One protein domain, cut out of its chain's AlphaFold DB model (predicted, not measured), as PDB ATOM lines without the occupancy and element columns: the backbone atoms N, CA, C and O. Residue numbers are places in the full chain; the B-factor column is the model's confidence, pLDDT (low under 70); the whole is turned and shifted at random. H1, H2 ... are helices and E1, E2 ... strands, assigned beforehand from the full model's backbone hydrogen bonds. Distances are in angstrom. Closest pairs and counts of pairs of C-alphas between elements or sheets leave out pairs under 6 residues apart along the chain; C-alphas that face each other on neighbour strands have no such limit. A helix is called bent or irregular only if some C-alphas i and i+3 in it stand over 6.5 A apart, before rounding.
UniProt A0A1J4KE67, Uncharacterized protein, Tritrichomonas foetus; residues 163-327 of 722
ATOM      1  N   SER A 163     -30.786  -6.396  31.731       74.12
ATOM      2  CA  SER A 163     -29.448  -5.800  31.894       74.12
ATOM      3  C   SER A 163     -29.089  -4.907  30.709       74.12
ATOM      4  O   SER A 163     -28.406  -3.904  30.871       74.12
ATOM      5  N   LEU A 164     -29.622  -5.207  29.521       80.75
ATOM      6  CA  LEU A 164     -29.445  -4.371  28.338       80.75
ATOM      7  C   LEU A 164     -30.328  -3.122  28.364       80.75
ATOM      8  O   LEU A 164     -30.113  -2.240  27.535       80.75
ATOM      9  N   LEU A 165     -31.300  -3.045  29.275       90.50
ATOM     10  CA  LEU A 165     -32.243  -1.940  29.417       90.50
ATOM     11  C   LEU A 165     -31.796  -1.022  30.558       90.50
ATOM     12  O   LEU A 165     -32.440  -0.949  31.598       90.50
ATOM     13  N   GLN A 166     -30.672  -0.336  30.365       91.06
ATOM     14  CA  GLN A 166     -30.154   0.649  31.316       91.06
ATOM     15  C   GLN A 166     -30.669   2.055  30.995       91.06
ATOM     16  O   GLN A 166     -30.842   2.422  29.832       91.06
ATOM     17  N   VAL A 167     -30.881   2.862  32.036       94.88
ATOM     18  CA  VAL A 167     -31.231   4.281  31.893       94.88
ATOM     19  C   VAL A 167     -30.129   5.025  31.137       94.88
ATOM     20  O   VAL A 167     -28.947   4.812  31.381       94.88
ATOM     21  N   GLY A 168     -30.524   5.894  30.211       94.88
ATOM     22  CA  GLY A 168     -29.648   6.655  29.323       94.88
ATOM     23  C   GLY A 168     -29.261   5.940  28.035       94.88
ATOM     24  O   GLY A 168     -28.872   6.611  27.077       94.88
ATOM     25  N   LYS A 169     -29.410   4.610  27.968       95.19
ATOM     26  CA  LYS A 169     -29.076   3.833  26.774       95.19
ATOM     27  C   LYS A 169     -30.059   4.118  25.636       95.19
ATOM     28  O   LYS A 169     -31.266   4.259  25.855       95.19
ATOM     29  N   PHE A 170     -29.525   4.167  24.420       96.38
ATOM     30  CA  PHE A 170     -30.308   4.261  23.194       96.38
ATOM     31  C   PHE A 170     -30.753   2.876  22.730       96.38
ATOM     32  O   PHE A 170     -29.994   1.909  22.794       96.38
ATOM     33  N   VAL A 171     -31.995   2.791  22.271       96.88
ATOM     34  CA  VAL A 171     -32.657   1.568  21.811       96.88
ATOM     35  C   VAL A 171     -33.525   1.871  20.593       96.88
ATOM     36  O   VAL A 171     -33.823   3.033  20.319       96.88
ATOM     37  N   ARG A 172     -33.951   0.835  19.868       97.25
ATOM     38  CA  ARG A 172     -34.974   0.951  18.817       97.25
ATOM     39  C   ARG A 172     -36.315   0.433  19.327       97.25
ATOM     40  O   ARG A 172     -36.357  -0.434  20.201       97.25
ATOM     41  N   ILE A 173     -37.411   0.978  18.811       97.50
ATOM     42  CA  ILE A 173     -38.769   0.621  19.234       97.50
ATOM     43  C   ILE A 173     -39.414  -0.312  18.200       97.50
ATOM     44  O   ILE A 173     -39.407  -0.025  17.011       97.50
ATOM     45  N   ALA A 174     -39.997  -1.426  18.649       95.75
ATOM     46  CA  ALA A 174     -40.724  -2.386  17.806       95.75
ATOM     47  C   ALA A 174     -42.247  -2.136  17.775       95.75
ATOM     48  O   ALA A 174     -43.010  -2.890  17.179       95.75
ATOM     49  N   LYS A 175     -42.729  -1.098  18.471       95.31
ATOM     50  CA  LYS A 175     -44.141  -0.695  18.437       95.31
ATOM     51  C   LYS A 175     -44.461  -0.127  17.041       95.31
ATOM     52  O   LYS A 175     -43.768   0.813  16.664       95.31
ATOM     53  N   PRO A 176     -45.527  -0.569  16.339       94.38
ATOM     54  CA  PRO A 176     -45.802  -0.174  14.947       94.38
ATOM     55  C   PRO A 176     -45.770   1.339  14.673       94.38
ATOM     56  O   PRO A 176     -45.238   1.796  13.671       94.38
ATOM     57  N   GLU A 177     -46.290   2.142  15.603       94.94
ATOM     58  CA  GLU A 177     -46.308   3.610  15.504       94.94
ATOM     59  C   GLU A 177     -44.905   4.245  15.412       94.94
ATOM     60  O   GLU A 177     -44.721   5.272  14.757       94.94
ATOM     61  N   TYR A 178     -43.913   3.623  16.052       96.81
ATOM     62  CA  TYR A 178     -42.530   4.098  16.146       96.81
ATOM     63  C   TYR A 178     -41.544   3.022  15.687       96.81
ATOM     64  O   TYR A 178     -40.437   2.931  16.209       96.81
ATOM     65  N   GLU A 179     -41.964   2.155  14.768       96.19
ATOM     66  CA  GLU A 179     -41.171   0.996  14.372       96.19
ATOM     67  C   GLU A 179     -39.803   1.433  13.836       96.19
ATOM     68  O   GLU A 179     -39.721   2.293  12.956       96.19
ATOM     69  N   ASP A 180     -38.737   0.862  14.392       96.31
ATOM     70  CA  ASP A 180     -37.342   1.198  14.087       96.31
ATOM     71  C   ASP A 180     -36.923   2.636  14.475       96.31
ATOM     72  O   ASP A 180     -35.825   3.091  14.154       96.31
ATOM     73  N   ASP A 181     -37.749   3.380  15.213       97.69
ATOM     74  CA  ASP A 181     -37.343   4.693  15.709       97.69
ATOM     75  C   ASP A 181     -36.414   4.572  16.916       97.69
ATOM     76  O   ASP A 181     -36.602   3.741  17.810       97.69
ATOM     77  N   VAL A 182     -35.408   5.448  16.938       97.94
ATOM     78  CA  VAL A 182     -34.474   5.577  18.054       97.94
ATOM     79  C   VAL A 182     -35.184   6.215  19.240       97.94
ATOM     80  O   VAL A 182     -35.888   7.219  19.115       97.94
ATOM     81  N   ALA A 183     -34.958   5.630  20.408       98.19
ATOM     82  CA  ALA A 183     -35.441   6.117  21.680       98.19
ATOM     83  C   ALA A 183     -34.334   6.044  22.730       98.19
ATOM     84  O   ALA A 183     -33.447   5.195  22.657       98.19
ATOM     85  N   GLN A 184     -34.407   6.906  23.737       97.88
ATOM     86  CA  GLN A 184     -33.529   6.858  24.901       97.88
ATOM     87  C   GLN A 184     -34.314   6.362  26.116       97.88
ATOM     88  O   GLN A 184     -35.410   6.853  26.394       97.88
ATOM     89  N   ILE A 185     -33.776   5.394  26.856       97.81
ATOM     90  CA  ILE A 185     -34.405   4.909  28.091       97.81
ATOM     91  C   ILE A 185     -34.267   5.985  29.172       97.81
ATOM     92  O   ILE A 185     -33.160   6.360  29.539       97.81
ATOM     93  N   VAL A 186     -35.388   6.463  29.707       97.12
ATOM     94  CA  VAL A 186     -35.430   7.496  30.759       97.12
ATOM     95  C   VAL A 186     -35.569   6.856  32.136       97.12
ATOM     96  O   VAL A 186     -34.897   7.256  33.079       97.12
ATOM     97  N   SER A 187     -36.415   5.832  32.258       96.38
ATOM     98  CA  SER A 187     -36.523   5.032  33.478       96.38
ATOM     99  C   SER A 187     -36.986   3.610  33.184       96.38
ATOM    100  O   SER A 187     -37.538   3.313  32.121       96.38
ATOM    101  N   THR A 188     -36.739   2.701  34.124       94.69
ATOM    102  CA  THR A 188     -37.045   1.273  33.984       94.69
ATOM    103  C   THR A 188     -37.880   0.810  35.167       94.69
ATOM    104  O   THR A 188     -37.443   0.930  36.310       94.69
ATOM    105  N   ASN A 189     -39.046   0.224  34.909       94.12
ATOM    106  CA  ASN A 189     -39.840  -0.467  35.915       94.12
ATOM    107  C   ASN A 189     -39.762  -1.977  35.647       94.12
ATOM    108  O   ASN A 189     -40.434  -2.505  34.755       94.12
ATOM    109  N   LYS A 190     -38.902  -2.662  36.411       88.75
ATOM    110  CA  LYS A 190     -38.642  -4.101  36.258       88.75
ATOM    111  C   LYS A 190     -39.847  -4.955  36.656       88.75
ATOM    112  O   LYS A 190     -40.105  -5.959  36.000       88.75
ATOM    113  N   GLU A 191     -40.612  -4.527  37.660       88.31
ATOM    114  CA  GLU A 191     -41.815  -5.228  38.126       88.31
ATOM    115  C   GLU A 191     -42.898  -5.250  37.044       88.31
ATOM    116  O   GLU A 191     -43.449  -6.298  36.717       88.31
ATOM    117  N   GLN A 192     -43.144  -4.100  36.415       91.69
ATOM    118  CA  GLN A 192     -44.133  -3.960  35.345       91.69
ATOM    119  C   GLN A 192     -43.603  -4.389  33.970       91.69
ATOM    120  O   GLN A 192     -44.369  -4.383  33.008       91.69
ATOM    121  N   LYS A 193     -42.311  -4.732  33.848       91.06
ATOM    122  CA  LYS A 193     -41.618  -5.020  32.576       91.06
ATOM    123  C   LYS A 193     -41.826  -3.919  31.524       91.06
ATOM    124  O   LYS A 193     -42.146  -4.189  30.361       91.06
ATOM    125  N   ARG A 194     -41.687  -2.657  31.946       95.62
ATOM    126  CA  ARG A 194     -41.853  -1.468  31.093       95.62
ATOM    127  C   ARG A 194     -40.731  -0.463  31.307       95.62
ATOM    128  O   ARG A 194     -40.279  -0.264  32.430       95.62
ATOM    129  N   CYS A 195     -40.331   0.221  30.243       96.81
ATOM    130  CA  CYS A 195     -39.458   1.390  30.302       96.81
ATOM    131  C   CYS A 195     -40.269   2.650  30.011       96.81
ATOM    132  O   CYS A 195     -41.143   2.634  29.145       96.81
ATOM    133  N   LEU A 196     -39.958   3.749  30.689       97.81
ATOM    134  CA  LEU A 196     -40.266   5.078  30.175       97.81
ATOM    135  C   LEU A 196     -39.173   5.440  29.172       97.81
ATOM    136  O   LEU A 196     -37.991   5.413  29.517       97.81
ATOM    137  N   VAL A 197     -39.556   5.761  27.942       98.19
ATOM    138  CA  VAL A 197     -38.620   6.110  26.871       98.19
ATOM    139  C   VAL A 197     -38.909   7.505  26.325       98.19
ATOM    140  O   VAL A 197     -40.067   7.914  26.233       98.19
ATOM    141  N   LYS A 198     -37.839   8.216  25.964       98.31
ATOM    142  CA  LYS A 198     -37.831   9.489  25.238       98.31
ATOM    143  C   LYS A 198     -37.719   9.177  23.751       98.31
ATOM    144  O   LYS A 198     -36.733   8.570  23.338       98.31
ATOM    145  N   ILE A 199     -38.715   9.559  22.958       98.44
ATOM    146  CA  ILE A 199     -38.820   9.236  21.526       98.44
ATOM    147  C   ILE A 199     -38.953  10.534  20.725       98.44
ATOM    148  O   ILE A 199     -39.646  11.464  21.150       98.44
ATOM    149  N   MET A 200     -38.307  10.608  19.557       98.19
ATOM    150  CA  MET A 200     -38.528  11.719  18.632       98.19
ATOM    151  C   MET A 200     -39.957  11.659  18.061       98.19
ATOM    152  O   MET A 200     -40.361  10.600  17.576       98.19
ATOM    153  N   PRO A 201     -40.738  12.754  18.106       98.31
ATOM    154  CA  PRO A 201     -42.108  12.724  17.618       98.31
ATOM    155  C   PRO A 201     -42.186  12.530  16.106       98.31
ATOM    156  O   PRO A 201     -41.252  12.830  15.358       98.31
ATOM    157  N   ARG A 202     -43.363  12.092  15.658       98.19
ATOM    158  CA  ARG A 202     -43.763  12.099  14.254       98.19
ATOM    159  C   ARG A 202     -44.947  13.041  14.082       98.19
ATOM    160  O   ARG A 202     -46.060  12.689  14.466       98.19
ATOM    161  N   ILE A 203     -44.684  14.251  13.594       98.50
ATOM    162  CA  ILE A 203     -45.670  15.335  13.496       98.50
ATOM    163  C   ILE A 203     -45.569  15.950  12.106       98.50
ATOM    164  O   ILE A 203     -44.495  16.382  11.699       98.50
ATOM    165  N   ASP A 204     -46.692  16.014  11.399       98.50
ATOM    166  CA  ASP A 204     -46.764  16.655  10.090       98.50
ATOM    167  C   ASP A 204     -47.387  18.045  10.210       98.50
ATOM    168  O   ASP A 204     -48.593  18.231  10.056       98.50
ATOM    169  N   TYR A 205     -46.552  19.030  10.532       98.50
ATOM    170  CA  TYR A 205     -46.976  20.422  10.683       98.50
ATOM    171  C   TYR A 205     -47.626  20.990   9.413       98.50
ATOM    172  O   TYR A 205     -48.580  21.766   9.504       98.50
ATOM    173  N   GLU A 206     -47.147  20.592   8.233       98.25
ATOM    174  CA  GLU A 206     -47.655  21.086   6.953       98.25
ATOM    175  C   GLU A 206     -49.062  20.560   6.680       98.25
ATOM    176  O   GLU A 206     -49.979  21.338   6.398       98.25
ATOM    177  N   ASN A 207     -49.266  19.251   6.829       98.31
ATOM    178  CA  ASN A 207     -50.577  18.651   6.631       98.31
ATOM    179  C   ASN A 207     -51.553  19.016   7.759       98.31
ATOM    180  O   ASN A 207     -52.732  19.219   7.481       98.31
ATOM    181  N   LEU A 208     -51.096  19.205   9.002       98.44
ATOM    182  CA  LEU A 208     -51.953  19.734  10.075       98.44
ATOM    183  C   LEU A 208     -52.542  21.096   9.683       98.44
ATOM    184  O   LEU A 208     -53.747  21.302   9.830       98.44
ATOM    185  N   ARG A 209     -51.717  21.984   9.111       98.06
ATOM    186  CA  ARG A 209     -52.155  23.281   8.581       98.06
ATOM    187  C   ARG A 209     -53.094  23.132   7.393       98.06
ATOM    188  O   ARG A 209     -54.165  23.727   7.380       98.06
ATOM    189  N   LYS A 210     -52.712  22.320   6.407       98.12
ATOM    190  CA  LYS A 210     -53.473  22.130   5.165       98.12
ATOM    191  C   LYS A 210     -54.873  21.562   5.404       98.12
ATOM    192  O   LYS A 210     -55.824  22.002   4.767       98.12
ATOM    193  N   PHE A 211     -54.991  20.588   6.301       97.75
ATOM    194  CA  PHE A 211     -56.252  19.908   6.605       97.75
ATOM    195  C   PHE A 211     -56.983  20.505   7.813       97.75
ATOM    196  O   PHE A 211     -58.032  19.996   8.208       97.75
ATOM    197  N   ASN A 212     -56.447  21.581   8.398       97.31
ATOM    198  CA  ASN A 212     -56.991  22.238   9.581       97.31
ATOM    199  C   ASN A 212     -57.282  21.255  10.737       97.31
ATOM    200  O   ASN A 212     -58.307  21.342  11.418       97.31
ATOM    201  N   ALA A 213     -56.406  20.264  10.917       98.06
ATOM    202  CA  ALA A 213     -56.576  19.207  11.906       98.06
ATOM    203  C   ALA A 213     -56.023  19.647  13.271       98.06
ATOM    204  O   ALA A 213     -54.915  20.165  13.372       98.06
ATOM    205  N   LEU A 214     -56.779  19.396  14.346       98.12
ATOM    206  CA  LEU A 214     -56.433  19.837  15.706       98.12
ATOM    207  C   LEU A 214     -55.402  18.923  16.389       98.12
ATOM    208  O   LEU A 214     -54.747  19.301  17.364       98.12
ATOM    209  N   THR A 215     -55.279  17.682  15.918       98.38
ATOM    210  CA  THR A 215     -54.376  16.673  16.482       98.38
ATOM    211  C   THR A 215     -53.762  15.817  15.383       98.38
ATOM    212  O   THR A 215     -54.381  15.595  14.341       98.38
ATOM    213  N   GLN A 216     -52.570  15.264  15.634       98.25
ATOM    214  CA  GLN A 216     -51.949  14.311  14.712       98.25
ATOM    215  C   GLN A 216     -52.823  13.063  14.514       98.25
ATOM    216  O   GLN A 216     -52.903  12.547  13.407       98.25
ATOM    217  N   THR A 217     -53.526  12.602  15.553       97.69
ATOM    218  CA  THR A 217     -54.465  11.473  15.453       97.69
ATOM    219  C   THR A 217     -55.617  11.779  14.497       97.69
ATOM    220  O   THR A 217     -55.962  10.943  13.666       97.69
ATOM    221  N   GLN A 218     -56.195  12.983  14.580       98.19
ATOM    222  CA  GLN A 218     -57.247  13.415  13.659       98.19
ATOM    223  C   GLN A 218     -56.732  13.471  12.219       98.19
ATOM    224  O   GLN A 218     -57.415  12.978  11.326       98.19
ATOM    225  N   LEU A 219     -55.529  14.014  12.004       98.19
ATOM    226  CA  LEU A 219     -54.900  14.027  10.685       98.19
ATOM    227  C   LEU A 219     -54.658  12.604  10.165       98.19
ATOM    228  O   LEU A 219     -55.027  12.303   9.040       98.19
ATOM    229  N   ASN A 220     -54.104  11.705  10.981       97.38
ATOM    230  CA  ASN A 220     -53.833  10.323  10.574       97.38
ATOM    231  C   ASN A 220     -55.100   9.592  10.102       97.38
ATOM    232  O   ASN A 220     -55.029   8.827   9.149       97.38
ATOM    233  N   ASN A 221     -56.258   9.866  10.714       97.50
ATOM    234  CA  ASN A 221     -57.544   9.295  10.295       97.50
ATOM    235  C   ASN A 221     -58.043   9.826   8.939       97.50
ATOM    236  O   ASN A 221     -58.918   9.215   8.332       97.50
ATOM    237  N   GLN A 222     -57.526  10.969   8.479       98.12
ATOM    238  CA  GLN A 222     -57.835  11.558   7.171       98.12
ATOM    239  C   GLN A 222     -56.827  11.147   6.089       98.12
ATOM    240  O   GLN A 222     -57.055  11.402   4.907       98.12
ATOM    241  N   MET A 223     -55.712  10.524   6.480       97.94
ATOM    242  CA  MET A 223     -54.633  10.131   5.580       97.94
ATOM    243  C   MET A 223     -54.738   8.642   5.193       97.94
ATOM    244  O   MET A 223     -55.408   7.867   5.878       97.94
ATOM    245  N   PRO A 224     -54.090   8.206   4.093       97.44
ATOM    246  CA  PRO A 224     -54.057   6.794   3.697       97.44
ATOM    247  C   PRO A 224     -53.519   5.869   4.802       97.44
ATOM    248  O   PRO A 224     -52.674   6.279   5.591       97.44
ATOM    249  N   MET A 225     -53.922   4.592   4.832       93.62
ATOM    250  CA  MET A 225     -53.503   3.654   5.897       93.62
ATOM    251  C   MET A 225     -51.983   3.430   5.998       93.62
ATOM    252  O   MET A 225     -51.491   3.044   7.054       93.62
ATOM    253  N   ASN A 226     -51.234   3.663   4.920       94.19
ATOM    254  CA  ASN A 226     -49.773   3.574   4.889       94.19
ATOM    255  C   ASN A 226     -49.071   4.912   5.187       94.19
ATOM    256  O   ASN A 226     -47.845   4.994   5.097       94.19
ATOM    257  N   TYR A 227     -49.822   5.968   5.500       96.75
ATOM    258  CA  TYR A 227     -49.258   7.264   5.831       96.75
ATOM    259  C   TYR A 227     -48.487   7.202   7.150       96.75
ATOM    260  O   TYR A 227     -49.015   6.821   8.198       96.75
ATOM    261  N   ARG A 228     -47.225   7.627   7.095       96.25
ATOM    262  CA  ARG A 228     -46.336   7.709   8.248       96.25
ATOM    263  C   ARG A 228     -45.888   9.162   8.415       96.25
ATOM    264  O   ARG A 228     -45.125   9.628   7.570       96.25
ATOM    265  N   PRO A 229     -46.303   9.872   9.484       97.94
ATOM    266  CA  PRO A 229     -45.907  11.264   9.657       97.94
ATOM    267  C   PRO A 229     -44.373  11.402   9.747       97.94
ATOM    268  O   PRO A 229     -43.696  10.500  10.281       97.94
ATOM    269  N   PRO A 230     -43.805  12.505   9.229       97.94
ATOM    270  CA  PRO A 230     -42.370  12.737   9.239       97.94
ATOM    271  C   PRO A 230     -41.860  12.913  10.671       97.94
ATOM    272  O   PRO A 230     -42.588  13.349  11.565       97.94
ATOM    273  N   LYS A 231     -40.590  12.562  10.899       97.88
ATOM    274  CA  LYS A 231     -39.911  12.805  12.176       97.88
ATOM    275  C   LYS A 231     -39.735  14.315  12.353       97.88
ATOM    276  O   LYS A 231     -38.998  14.928  11.589       97.88
ATOM    277  N   ALA A 232     -40.391  14.898  13.349       97.94
ATOM    278  CA  ALA A 232     -40.322  16.330  13.618       97.94
ATOM    279  C   ALA A 232     -40.379  16.587  15.125       97.94
ATOM    280  O   ALA A 232     -41.168  15.977  15.846       97.94
ATOM    281  N   LEU A 233     -39.526  17.492  15.604       98.25
ATOM    282  CA  LEU A 233     -39.493  17.880  17.012       98.25
ATOM    283  C   LEU A 233     -40.783  18.603  17.401       98.25
ATOM    284  O   LEU A 233     -41.312  19.406  16.636       98.25
ATOM    285  N   TYR A 234     -41.256  18.354  18.620       98.44
ATOM    286  CA  TYR A 234     -42.454  19.006  19.127       98.44
ATOM    287  C   TYR A 234     -42.194  20.500  19.343       98.44
ATOM    288  O   TYR A 234     -41.322  20.897  20.117       98.44
ATOM    289  N   ASN A 235     -42.974  21.324  18.655       98.12
ATOM    290  CA  ASN A 235     -42.988  22.772  18.758       98.12
ATOM    291  C   ASN A 235     -44.399  23.250  19.123       98.12
ATOM    292  O   ASN A 235     -45.289  23.333  18.276       98.12
ATOM    293  N   ARG A 236     -44.582  23.583  20.406       97.75
ATOM    294  CA  ARG A 236     -45.843  24.094  20.956       97.75
ATOM    295  C   ARG A 236     -46.328  25.359  20.245       97.75
ATOM    296  O   ARG A 236     -47.516  25.469  19.977       97.75
ATOM    297  N   LYS A 237     -45.426  26.300  19.940       97.88
ATOM    298  CA  LYS A 237     -45.785  27.572  19.290       97.88
ATOM    299  C   LYS A 237     -46.287  27.335  17.869       97.88
ATOM    300  O   LYS A 237     -47.379  27.772  17.544       97.88
ATOM    301  N   ALA A 238     -45.556  26.535  17.091       97.69
ATOM    302  CA  ALA A 238     -45.954  26.193  15.726       97.69
ATOM    303  C   ALA A 238     -47.311  25.476  15.669       97.69
ATOM    304  O   ALA A 238     -48.067  25.689  14.730       97.69
ATOM    305  N   LEU A 239     -47.643  24.644  16.668       97.81
ATOM    306  CA  LEU A 239     -48.985  24.059  16.766       97.81
ATOM    307  C   LEU A 239     -50.051  25.134  16.991       97.81
ATOM    308  O   LEU A 239     -51.038  25.151  16.272       97.81
ATOM    309  N   LEU A 240     -49.850  26.040  17.948       97.12
ATOM    310  CA  LEU A 240     -50.823  27.101  18.234       97.12
ATOM    311  C   LEU A 240     -51.008  28.060  17.047       97.12
ATOM    312  O   LEU A 240     -52.116  28.514  16.810       97.12
ATOM    313  N   GLU A 241     -49.959  28.305  16.259       97.38
ATOM    314  CA  GLU A 241     -50.021  29.114  15.029       97.38
ATOM    315  C   GLU A 241     -50.765  28.427  13.873       97.38
ATOM    316  O   GLU A 241     -51.177  29.090  12.922       97.38
ATOM    317  N   ILE A 242     -50.899  27.098  13.897       96.50
ATOM    318  CA  ILE A 242     -51.617  26.358  12.854       96.50
ATOM    319  C   ILE A 242     -53.129  26.536  13.000       96.50
ATOM    320  O   ILE A 242     -53.815  26.690  11.990       96.50
ATOM    321  N   ASN A 243     -53.645  26.470  14.229       94.25
ATOM    322  CA  ASN A 243     -55.074  26.561  14.505       94.25
ATOM    323  C   ASN A 243     -55.319  26.936  15.977       94.25
ATOM    324  O   ASN A 243     -54.917  26.204  16.885       94.25
ATOM    325  N   ASP A 244     -56.063  28.022  16.203       94.56
ATOM    326  CA  ASP A 244     -56.394  28.547  17.538       94.56
ATOM    327  C   ASP A 244     -57.226  27.578  18.401       94.56
ATOM    328  O   ASP A 244     -57.254  27.673  19.627       94.56
ATOM    329  N   GLY A 245     -57.902  26.614  17.777       96.12
ATOM    330  CA  GLY A 245     -58.656  25.551  18.438       96.12
ATOM    331  C   GLY A 245     -57.792  24.427  19.015       96.12
ATOM    332  O   GLY A 245     -58.331  23.515  19.648       96.12
ATOM    333  N   ILE A 246     -56.469  24.443  18.808       96.69
ATOM    334  CA  ILE A 246     -55.569  23.425  19.355       96.69
ATOM    335  C   ILE A 246     -55.475  23.571  20.878       96.69
ATOM    336  O   ILE A 246     -54.887  24.504  21.419       96.69
ATOM    337  N   GLN A 247     -56.018  22.579  21.583       96.88
ATOM    338  CA  GLN A 247     -55.935  22.493  23.037       96.88
ATOM    339  C   GLN A 247     -54.720  21.658  23.454       96.88
ATOM    340  O   GLN A 247     -54.592  20.487  23.087       96.88
ATOM    341  N   ILE A 248     -53.835  22.261  24.247       98.06
ATOM    342  CA  ILE A 248     -52.651  21.607  24.813       98.06
ATOM    343  C   ILE A 248     -52.800  21.619  26.330       98.06
ATOM    344  O   ILE A 248     -52.686  22.663  26.972       98.06
ATOM    345  N   GLY A 249     -53.091  20.449  26.895       97.94
ATOM    346  CA  GLY A 249     -53.172  20.270  28.340       97.94
ATOM    347  C   GLY A 249     -51.788  20.143  28.969       97.94
ATOM    348  O   GLY A 249     -50.780  20.043  28.276       97.94
ATOM    349  N   THR A 250     -51.736  20.068  30.295       98.06
ATOM    350  CA  THR A 250     -50.507  19.748  31.034       98.06
ATOM    351  C   THR A 250     -50.778  18.647  32.043       98.06
ATOM    352  O   THR A 250     -51.853  18.597  32.640       98.06
ATOM    353  N   LYS A 251     -49.806  17.769  32.273       97.88
ATOM    354  CA  LYS A 251     -49.890  16.712  33.284       97.88
ATOM    355  C   LYS A 251     -48.528  16.481  33.901       97.88
ATOM    356  O   LYS A 251     -47.526  16.554  33.209       97.88
ATOM    357  N   LYS A 252     -48.484  16.149  35.183       97.69
ATOM    358  CA  LYS A 252     -47.244  15.699  35.800       97.69
ATOM    359  C   LYS A 252     -47.072  14.190  35.661       97.69
ATOM    360  O   LYS A 252     -48.052  13.439  35.710       97.69
ATOM    361  N   ILE A 253     -45.842  13.752  35.423       96.69
ATOM    362  CA  ILE A 253     -45.473  12.338  35.415       96.69
ATOM    363  C   ILE A 253     -44.226  12.114  36.262       96.69
ATOM    364  O   ILE A 253     -43.280  12.898  36.227       96.69
ATOM    365  N   GLU A 254     -44.229  11.001  36.979       95.12
ATOM    366  CA  GLU A 254     -43.073  10.510  37.719       95.12
ATOM    367  C   GLU A 254     -42.121   9.792  36.760       95.12
ATOM    368  O   GLU A 254     -42.521   8.879  36.025       95.12
ATOM    369  N   ILE A 255     -40.859  10.220  36.756       93.19
ATOM    370  CA  ILE A 255     -39.768   9.516  36.078       93.19
ATOM    371  C   ILE A 255     -39.244   8.407  36.990       93.19
ATOM    372  O   ILE A 255     -39.087   7.264  36.553       93.19
ATOM    373  N   ASP A 256     -39.013   8.757  38.253       88.69
ATOM    374  CA  ASP A 256     -38.576   7.886  39.337       88.69
ATOM    375  C   ASP A 256     -39.194   8.352  40.671       88.69
ATOM    376  O   ASP A 256     -40.022   9.261  40.698       88.69
ATOM    377  N   ALA A 257     -38.791   7.735  41.785       87.38
ATOM    378  CA  ALA A 257     -39.331   8.029  43.114       87.38
ATOM    379  C   ALA A 257     -39.060   9.460  43.630       87.38
ATOM    380  O   ALA A 257     -39.595   9.837  44.669       87.38
ATOM    381  N   LYS A 258     -38.189  10.235  42.975       89.50
ATOM    382  CA  LYS A 258     -37.756  11.572  43.418       89.50
ATOM    383  C   LYS A 258     -37.947  12.656  42.360       89.50
ATOM    384  O   LYS A 258     -37.859  13.836  42.690       89.50
ATOM    385  N   THR A 259     -38.185  12.267  41.114       90.38
ATOM    386  CA  THR A 259     -38.174  13.162  39.962       90.38
ATOM    387  C   THR A 259     -39.533  13.154  39.283       90.38
ATOM    388  O   THR A 259     -39.955  12.160  38.688       90.38
ATOM    389  N   GLU A 260     -40.197  14.304  39.333       95.25
ATOM    390  CA  GLU A 260     -41.452  14.573  38.641       95.25
ATOM    391  C   GLU A 260     -41.214  15.628  37.554       95.25
ATOM    392  O   GLU A 260     -40.515  16.620  37.778       95.25
ATOM    393  N   ILE A 261     -41.799  15.428  36.372       95.69
ATOM    394  CA  ILE A 261     -41.771  16.409  35.281       95.69
ATOM    395  C   ILE A 261     -43.187  16.772  34.841       95.69
ATOM    396  O   ILE A 261     -44.075  15.921  34.766       95.69
ATOM    397  N   THR A 262     -43.394  18.046  34.511       97.19
ATOM    398  CA  THR A 262     -44.625  18.517  33.870       97.19
ATOM    399  C   THR A 262     -44.493  18.354  32.363       97.19
ATOM    400  O   THR A 262     -43.564  18.889  31.763       97.19
ATOM    401  N   VAL A 263     -45.424  17.622  31.761       98.25
ATOM    402  CA  VAL A 263     -45.491  17.352  30.325       98.25
ATOM    403  C   VAL A 263     -46.708  18.015  29.702       98.25
ATOM    404  O   VAL A 263     -47.772  18.080  30.321       98.25
ATOM    405  N   ASP A 264     -46.564  18.444  28.457       98.50
ATOM    406  CA  ASP A 264     -47.672  18.877  27.619       98.50
ATOM    407  C   ASP A 264     -48.449  17.648  27.122       98.50
ATOM    408  O   ASP A 264     -47.875  16.621  26.748       98.50
ATOM    409  N   LEU A 265     -49.777  17.732  27.145       98.50
ATOM    410  CA  LEU A 265     -50.689  16.720  26.631       98.50
ATOM    411  C   LEU A 265     -51.307  17.218  25.332       98.50
ATOM    412  O   LEU A 265     -52.126  18.135  25.338       98.50
ATOM    413  N   TRP A 266     -50.952  16.573  24.226       98.38
ATOM    414  CA  TRP A 266     -51.513  16.876  22.912       98.38
ATOM    415  C   TRP A 266     -51.643  15.593  22.090       98.38
ATOM    416  O   TRP A 266     -50.805  14.700  22.186       98.38
ATOM    417  N   SER A 267     -52.720  15.451  21.311       97.50
ATOM    418  CA  SER A 267     -52.984  14.246  20.502       97.50
ATOM    419  C   SER A 267     -52.922  12.918  21.290       97.50
ATOM    420  O   SER A 267     -52.523  11.884  20.756       97.50
ATOM    421  N   GLY A 268     -53.262  12.938  22.587       97.25
ATOM    422  CA  GLY A 268     -53.164  11.774  23.482       97.25
ATOM    423  C   GLY A 268     -51.734  11.372  23.879       97.25
ATOM    424  O   GLY A 268     -51.545  10.354  24.548       97.25
ATOM    425  N   LYS A 269     -50.722  12.153  23.490       98.38
ATOM    426  CA  LYS A 269     -49.304  11.930  23.792       98.38
ATOM    427  C   LYS A 269     -48.803  12.907  24.854       98.38
ATOM    428  O   LYS A 269     -49.427  13.929  25.126       98.38
ATOM    429  N   LYS A 270     -47.684  12.542  25.480       98.44
ATOM    430  CA  LYS A 270     -47.025  13.283  26.561       98.44
ATOM    431  C   LYS A 270     -45.715  13.852  26.046       98.44
ATOM    432  O   LYS A 270     -44.828  13.071  25.706       98.44
ATOM    433  N   PHE A 271     -45.592  15.170  26.019       98.44
ATOM    434  CA  PHE A 271     -44.418  15.866  25.514       98.44
ATOM    435  C   PHE A 271     -43.663  16.545  26.649       98.44
ATOM    436  O   PHE A 271     -44.236  17.343  27.384       98.44
ATOM    437  N   TYR A 272     -42.373  16.254  26.787       97.81
ATOM    438  CA  TYR A 272     -41.485  17.037  27.643       97.81
ATOM    439  C   TYR A 272     -40.435  17.696  26.763       97.81
ATOM    440  O   TYR A 272     -39.673  17.023  26.059       97.81
ATOM    441  N   GLY A 273     -40.454  19.028  26.745       96.31
ATOM    442  CA  GLY A 273     -39.682  19.787  25.776       96.31
ATOM    443  C   GLY A 273     -40.067  19.402  24.347       96.31
ATOM    444  O   GLY A 273     -41.216  19.571  23.966       96.31
ATOM    445  N   LYS A 274     -39.125  18.875  23.560       97.94
ATOM    446  CA  LYS A 274     -39.302  18.555  22.135       97.94
ATOM    447  C   LYS A 274     -39.628  17.080  21.839       97.94
ATOM    448  O   LYS A 274     -39.784  16.730  20.668       97.94
ATOM    449  N   PHE A 275     -39.723  16.214  22.853       98.56
ATOM    450  CA  PHE A 275     -39.830  14.752  22.683       98.56
ATOM    451  C   PHE A 275     -41.073  14.157  23.334       98.56
ATOM    452  O   PHE A 275     -41.638  14.734  24.263       98.56
ATOM    453  N   ILE A 276     -41.450  12.962  22.877       98.44
ATOM    454  CA  ILE A 276     -42.502  12.135  23.476       98.44
ATOM    455  C   ILE A 276     -41.923  11.301  24.624       98.44
ATOM    456  O   ILE A 276     -40.858  10.705  24.475       98.44
ATOM    457  N   TYR A 277     -42.660  11.208  25.734       98.38
ATOM    458  CA  TYR A 277     -42.343  10.354  26.883       98.38
ATOM    459  C   TYR A 277     -43.415   9.279  27.019       98.38
ATOM    460  O   TYR A 277     -44.537   9.537  27.468       98.38
ATOM    461  N   GLU A 278     -43.077   8.054  26.624       97.94
ATOM    462  CA  GLU A 278     -44.033   6.951  26.536       97.94
ATOM    463  C   GLU A 278     -43.554   5.721  27.312       97.94
ATOM    464  O   GLU A 278     -42.368   5.402  27.340       97.94
ATOM    465  N   LYS A 279     -44.485   5.022  27.976       97.75
ATOM    466  CA  LYS A 279     -44.186   3.755  28.656       97.75
ATOM    467  C   LYS A 279     -44.284   2.604  27.656       97.75
ATOM    468  O   LYS A 279     -45.396   2.223  27.287       97.75
ATOM    469  N   VAL A 280     -43.161   2.000  27.299       97.25
ATOM    470  CA  VAL A 280     -43.053   0.903  26.324       97.25
ATOM    471  C   VAL A 280     -42.727  -0.412  27.046       97.25
ATOM    472  O   VAL A 280     -42.024  -0.402  28.055       97.25
ATOM    473  N   SER A 281     -43.289  -1.541  26.599       95.94
ATOM    474  CA  SER A 281     -42.977  -2.857  27.186       95.94
ATOM    475  C   SER A 281     -41.569  -3.311  26.806       95.94
ATOM    476  O   SER A 281     -41.105  -2.998  25.716       95.94
ATOM    477  N   PHE A 282     -40.900  -4.090  27.659       92.75
ATOM    478  CA  PHE A 282     -39.580  -4.650  27.341       92.75
ATOM    479  C   PHE A 282     -39.578  -5.461  26.036       92.75
ATOM    480  O   PHE A 282     -38.606  -5.397  25.295       92.75
ATOM    481  N   SER A 283     -40.672  -6.163  25.712       88.44
ATOM    482  CA  SER A 283     -40.797  -6.918  24.453       88.44
ATOM    483  C   SER A 283     -40.849  -6.036  23.203       88.44
ATOM    484  O   SER A 283     -40.668  -6.529  22.097       88.44
ATOM    485  N   GLN A 284     -41.102  -4.736  23.367       94.56
ATOM    486  CA  GLN A 284     -41.159  -3.754  22.286       94.56
ATOM    487  C   GLN A 284     -39.858  -2.949  22.161       94.56
ATOM    488  O   GLN A 284     -39.822  -1.973  21.413       94.56
ATOM    489  N   ILE A 285     -38.809  -3.308  22.908       94.62
ATOM    490  CA  ILE A 285     -37.516  -2.627  22.888       94.62
ATOM    491  C   ILE A 285     -36.476  -3.530  22.234       94.62
ATOM    492  O   ILE A 285     -36.232  -4.649  22.676       94.62
ATOM    493  N   ILE A 286     -35.808  -3.001  21.216       91.75
ATOM    494  CA  ILE A 286     -34.704  -3.653  20.519       91.75
ATOM    495  C   ILE A 286     -33.409  -2.997  21.007       91.75
ATOM    496  O   ILE A 286     -33.023  -1.920  20.551       91.75
ATOM    497  N   ALA A 287     -32.757  -3.633  21.983       88.56
ATOM    498  CA  ALA A 287     -31.526  -3.119  22.585       88.56
ATOM    499  C   ALA A 287     -30.262  -3.437  21.763       88.56
ATOM    500  O   ALA A 287     -29.300  -2.675  21.817       88.56
ATOM    501  N   ASN A 288     -30.282  -4.532  20.996       81.81
ATOM    502  CA  ASN A 288     -29.172  -5.003  20.161       81.81
ATOM    503  C   ASN A 288     -29.583  -4.962  18.680       81.81
ATOM    504  O   ASN A 288     -29.690  -5.994  18.025       81.81
ATOM    505  N   GLY A 289     -29.918  -3.766  18.192       82.12
ATOM    506  CA  GLY A 289     -30.363  -3.547  16.815       82.12
ATOM    507  C   GLY A 289     -29.271  -2.991  15.902       82.12
ATOM    508  O   GLY A 289     -28.089  -2.965  16.244       82.12
ATOM    509  N   LYS A 290     -29.701  -2.485  14.742       86.69
ATOM    510  CA  LYS A 290     -28.860  -1.708  13.823       86.69
ATOM    511  C   LYS A 290     -28.147  -0.575  14.584       86.69
ATOM    512  O   LYS A 290     -28.824   0.123  15.351       86.69
ATOM    513  N   PRO A 291     -26.834  -0.355  14.358       89.00
ATOM    514  CA  PRO A 291     -26.108   0.746  14.984       89.00
ATOM    515  C   PRO A 291     -26.785   2.094  14.700       89.00
ATOM    516  O   PRO A 291     -27.432   2.280  13.667       89.00
ATOM    517  N   PHE A 292     -26.664   3.025  15.642       93.88
ATOM    518  CA  PHE A 292     -27.239   4.363  15.523       93.88
ATOM    519  C   PHE A 292     -26.326   5.267  14.698       93.88
ATOM    520  O   PHE A 292     -25.109   5.266  14.889       93.88
ATOM    521  N   THR A 293     -26.920   6.051  13.808       95.31
ATOM    522  CA  THR A 293     -26.217   7.103  13.067       95.31
ATOM    523  C   THR A 293     -26.104   8.376  13.904       95.31
ATOM    524  O   THR A 293     -26.904   8.620  14.813       95.31
ATOM    525  N   ASP A 294     -25.126   9.227  13.592       93.50
ATOM    526  CA  ASP A 294     -24.977  10.515  14.272       93.50
ATOM    527  C   ASP A 294     -26.188  11.430  14.072       93.50
ATOM    528  O   ASP A 294     -26.585  12.119  15.009       93.50
ATOM    529  N   GLU A 295     -26.804  11.398  12.890       95.62
ATOM    530  CA  GLU A 295     -28.015  12.159  12.570       95.62
ATOM    531  C   GLU A 295     -29.203  11.741  13.443       95.62
ATOM    532  O   GLU A 295     -29.949  12.595  13.916       95.62
ATOM    533  N   GLU A 296     -29.350  10.441  13.720       96.50
ATOM    534  CA  GLU A 296     -30.392   9.934  14.618       96.50
ATOM    535  C   GLU A 296     -30.161  10.363  16.074       96.50
ATOM    536  O   GLU A 296     -31.122  10.648  16.790       96.50
ATOM    537  N   LEU A 297     -28.904  10.401  16.526       96.50
ATOM    538  CA  LEU A 297     -28.558  10.728  17.914       96.50
ATOM    539  C   LEU A 297     -28.506  12.236  18.179       96.50
ATOM    540  O   LEU A 297     -28.787  12.674  19.296       96.50
ATOM    541  N   ASN A 298     -28.162  13.043  17.175       95.69
ATOM    542  CA  ASN A 298     -27.926  14.475  17.333       95.69
ATOM    543  C   ASN A 298     -29.111  15.241  17.961       95.69
ATOM    544  O   ASN A 298     -28.872  16.005  18.900       95.69
ATOM    545  N   PRO A 299     -30.386  15.002  17.580       96.50
ATOM    546  CA  PRO A 299     -31.519  15.648  18.233       96.50
ATOM    547  C   PRO A 299     -31.543  15.417  19.747       96.50
ATOM    548  O   PRO A 299     -31.807  16.353  20.500       96.50
ATOM    549  N   PHE A 300     -31.229  14.203  20.208       96.81
ATOM    550  CA  PHE A 300     -31.205  13.864  21.633       96.81
ATOM    551  C   PHE A 300     -30.068  14.572  22.369       96.81
ATOM    552  O   PHE A 300     -30.276  15.064  23.477       96.81
ATOM    553  N   LEU A 301     -28.893  14.662  21.739       94.31
ATOM    554  CA  LEU A 301     -27.709  15.318  22.303       94.31
ATOM    555  C   LEU A 301     -27.882  16.837  22.422       94.31
ATOM    556  O   LEU A 301     -27.441  17.429  23.401       94.31
ATOM    557  N   GLN A 302     -28.541  17.465  21.447       94.44
ATOM    558  CA  GLN A 302     -28.752  18.916  21.421       94.44
ATOM    559  C   GLN A 302     -29.886  19.390  22.340       94.44
ATOM    560  O   GLN A 302     -30.004  20.581  22.613       94.44
ATOM    561  N   ASN A 303     -30.758  18.488  22.795       95.00
ATOM    562  CA  ASN A 303     -31.991  18.845  23.496       95.00
ATOM    563  C   ASN A 303     -32.130  18.049  24.806       95.00
ATOM    564  O   ASN A 303     -33.060  17.253  24.989       95.00
ATOM    565  N   VAL A 304     -31.168  18.269  25.707       93.25
ATOM    566  CA  VAL A 304     -31.128  17.706  27.065       93.25
ATOM    567  C   VAL A 304     -31.677  18.732  28.043       93.25
ATOM    568  O   VAL A 304     -31.086  19.796  28.241       93.25
ATOM    569  N   TYR A 305     -32.801  18.424  28.675       91.56
ATOM    570  CA  TYR A 305     -33.449  19.355  29.596       91.56
ATOM    571  C   TYR A 305     -32.821  19.290  30.989       91.56
ATOM    572  O   TYR A 305     -32.318  18.250  31.405       91.56
ATOM    573  N   GLY A 306     -32.868  20.395  31.741       87.81
ATOM    574  CA  GLY A 306     -32.195  20.499  33.045       87.81
ATOM    575  C   GLY A 306     -32.595  19.415  34.055       87.81
ATOM    576  O   GLY A 306     -31.750  18.937  34.802       87.81
ATOM    577  N   THR A 307     -33.851  18.958  34.040       89.44
ATOM    578  CA  THR A 307     -34.299  17.841  34.896       89.44
ATOM    579  C   THR A 307     -33.713  16.496  34.466       89.44
ATOM    580  O   THR A 307     -33.446  15.649  35.312       89.44
ATOM    581  N   GLU A 308     -33.445  16.302  33.171       87.94
ATOM    582  CA  GLU A 308     -32.816  15.086  32.647       87.94
ATOM    583  C   GLU A 308     -31.334  15.015  32.999       87.94
ATOM    584  O   GLU A 308     -30.803  13.923  33.165       87.94
ATOM    585  N   GLN A 309     -30.667  16.160  33.164       89.44
ATOM    586  CA  GLN A 309     -29.251  16.210  33.548       89.44
ATOM    587  C   GLN A 309     -29.001  15.618  34.945       89.44
ATOM    588  O   GLN A 309     -27.889  15.181  35.247       89.44
ATOM    589  N   ILE A 310     -30.036  15.575  35.790       86.56
ATOM    590  CA  ILE A 310     -29.998  14.969  37.127       86.56
ATOM    591  C   ILE A 310     -30.029  13.430  37.028       86.56
ATOM    592  O   ILE A 310     -29.578  12.731  37.936       86.56
ATOM    593  N   ILE A 311     -30.510  12.885  35.907       87.00
ATOM    594  CA  ILE A 311     -30.585  11.446  35.665       87.00
ATOM    595  C   ILE A 311     -29.205  10.958  35.218       87.00
ATOM    596  O   ILE A 311     -28.837  11.054  34.048       87.00
ATOM    597  N   VAL A 312     -28.447  10.403  36.169       82.94
ATOM    598  CA  VAL A 312     -27.044   9.972  35.999       82.94
ATOM    599  C   VAL A 312     -26.829   9.164  34.714       82.94
ATOM    600  O   VAL A 312     -25.953   9.506  33.924       82.94
ATOM    601  N   GLY A 313     -27.688   8.174  34.441       85.50
ATOM    602  CA  GLY A 313     -27.570   7.337  33.240       85.50
ATOM    603  C   GLY A 313     -27.649   8.120  31.922       85.50
ATOM    604  O   GLY A 313     -26.893   7.838  30.994       85.50
ATOM    605  N   ILE A 314     -28.507   9.146  31.837       90.12
ATOM    606  CA  ILE A 314     -28.621  10.006  30.644       90.12
ATOM    607  C   ILE A 314     -27.339  10.824  30.470       90.12
ATOM    608  O   ILE A 314     -26.743  10.820  29.393       90.12
ATOM    609  N   THR A 315     -26.890  11.491  31.532       87.31
ATOM    610  CA  THR A 315     -25.697  12.346  31.497       87.31
ATOM    611  C   THR A 315     -24.434  11.551  31.158       87.31
ATOM    612  O   THR A 315     -23.591  12.020  30.387       87.31
ATOM    613  N   ASP A 316     -24.313  10.329  31.674       86.06
ATOM    614  CA  ASP A 316     -23.189   9.443  31.378       86.06
ATOM    615  C   ASP A 316     -23.203   8.982  29.918       86.06
ATOM    616  O   ASP A 316     -22.184   9.107  29.233       86.06
ATOM    617  N   ALA A 317     -24.356   8.543  29.400       87.25
ATOM    618  CA  ALA A 317     -24.495   8.138  28.000       87.25
ATOM    619  C   ALA A 317     -24.088   9.262  27.031       87.25
ATOM    620  O   ALA A 317     -23.339   9.036  26.077       87.25
ATOM    621  N   ILE A 318     -24.511  10.495  27.313       88.75
ATOM    622  CA  ILE A 318     -24.172  11.678  26.510       88.75
ATOM    623  C   ILE A 318     -22.672  11.983  26.581       88.75
ATOM    624  O   ILE A 318     -22.033  12.232  25.555       88.75
ATOM    625  N   ARG A 319     -22.072  11.910  27.776       87.25
ATOM    626  CA  ARG A 319     -20.628  12.117  27.960       87.25
ATOM    627  C   ARG A 319     -19.807  11.090  27.179       87.25
ATOM    628  O   ARG A 319     -18.811  11.458  26.553       87.25
ATOM    629  N   HIS A 320     -20.221   9.824  27.193       85.12
ATOM    630  CA  HIS A 320     -19.568   8.751  26.440       85.12
ATOM    631  C   HIS A 320     -19.633   8.983  24.928       85.12
ATOM    632  O   HIS A 320     -18.605   8.875  24.255       85.12
ATOM    633  N   LEU A 321     -20.797   9.375  24.405       87.38
ATOM    634  CA  LEU A 321     -20.956   9.695  22.983       87.38
ATOM    635  C   LEU A 321     -20.056  10.865  22.558       87.38
ATOM    636  O   LEU A 321     -19.343  10.761  21.559       87.38
ATOM    637  N   ASN A 322     -19.996  11.937  23.352       87.06
ATOM    638  CA  ASN A 322     -19.147  13.095  23.054       87.06
ATOM    639  C   ASN A 322     -17.645  12.764  23.109       87.06
ATOM    640  O   ASN A 322     -16.864  13.235  22.280       87.06
ATOM    641  N   LYS A 323     -17.221  11.909  24.051       87.75
ATOM    642  CA  LYS A 323     -15.822  11.462  24.150       87.75
ATOM    643  C   LYS A 323     -15.383  10.665  22.917       87.75
ATOM    644  O   LYS A 323     -14.252  10.833  22.449       87.75
ATOM    645  N   ASN A 324     -16.269   9.829  22.378       80.62
ATOM    646  CA  ASN A 324     -15.981   9.029  21.189       80.62
ATOM    647  C   ASN A 324     -15.801   9.911  19.944       80.62
ATOM    648  O   ASN A 324     -14.828   9.719  19.213       80.62
ATOM    649  N   LYS A 325     -16.640  10.944  19.767       81.06
ATOM    650  CA  LYS A 325     -16.506  11.923  18.667       81.06
ATOM    651  C   LYS A 325     -15.160  12.650  18.692       81.06
ATOM    652  O   LYS A 325     -14.473  12.746  17.677       81.06
ATOM    653  N   ASN A 326     -14.724  13.086  19.873       76.44
ATOM    654  CA  ASN A 326     -13.440  13.779  20.026       76.44
ATOM    655  C   ASN A 326     -12.228  12.864  19.772       76.44
ATOM    656  O   ASN A 326     -11.187  13.327  19.304       76.44
ATOM    657  N   SER A 327     -12.357  11.568  20.062       78.44
ATOM    658  CA  SER A 327     -11.278  10.593  19.864       78.44
ATOM    659  C   SER A 327     -11.082  10.235  18.386       78.44
ATOM    660  O   SER A 327      -9.950  10.042  17.954       78.44
TER     661      SER A 327
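This is residues 163 to 327 of the 722 residues of an uncharacterized protein of Tritrichomonas foetus (UniProt A0A1J4KE67). One strongly twisted sheet of seven antiparallel strands runs through this domain, with helices in two groups towards opposite ends: short H1, H2 and H3 cluster off the sheet, H1 between the other two, while H4 packs over E2 and E3 and the longer H5 only grazes the sheet. The printed part has 165 residues, with five named helices and seven named strands in the order E1 E2 E3 H1 H2 H3 E4 E5 E6 E7 H4 H5. The sheet's order is E1 E2 E3 E7 E6 E5 E4, and the class is mixed, helices and strands. The whole is compact, with a radius of gyration of the C-alphas of 16.3 A and spans of 45 by 35 by 34 A.

Find C-alpha 170 at (-30.308, 4.261, 23.194), where E1 begins; it runs to residue 173. E2, residues 182 to 189, is 19.6 A long and bends by 66 degrees at residue 186; E3 is residues 194 to 199. Next come H1, residues 205 to 210, H2, residues 216 to 222, and H3, residues 236 to 242. E4, residues 249 to 254, measures 16.9 A, E5, residues 260 to 266, 18.8 A, and E7, residues 275 to 281, 18.4 A; E6, residues 269 to 272, precedes E7. H4, residues 294 to 302, is only just irregular: C-alphas 296 and 299 are 6.9 A apart. H5, residues 312 to 327, runs 22.6 A to C-alpha 327 at (-11.278, 10.593, 19.864).

Look first at two meanders, each strand the antiparallel neighbour of the one before: E1 E2 E3 and E4 E5 E6 E7. In the hairpin E1 and E2, N 171 and O 183 are within hydrogen-bond range at 2.8 A. E3, of the one meander, and E7, of the other, are antiparallel neighbours, with N 197 and O 278 within hydrogen-bond range at 2.9 A. In the hairpin E4 and E5, N 251 and O 263 are 2.8 A apart. H4 is on the sheet at a height of 9.7 A; its closest C-alphas with E2 are Glu 296 and Val 182, 6.9 A apart. H5 only grazes the sheet with residues 313 to 317. H1 and H3 touch at a shallow tilt of 17 degrees, the same way, their closest C-alphas, of Arg 209 and Ile 242, 5.3 A apart. Every O i to N i+4 pair is within hydrogen-bond range in H1, H2, H3 and H5, and 3 of 5 in H4.

The two C-alphas farthest apart, of Gly 245 and Ser 327, are 49.7 A apart. The printed part has no cut; its long links are H2 to H3 and E7 to H4. Mean pLDDT of the printed part is 94.3, and no printed residue is under 70.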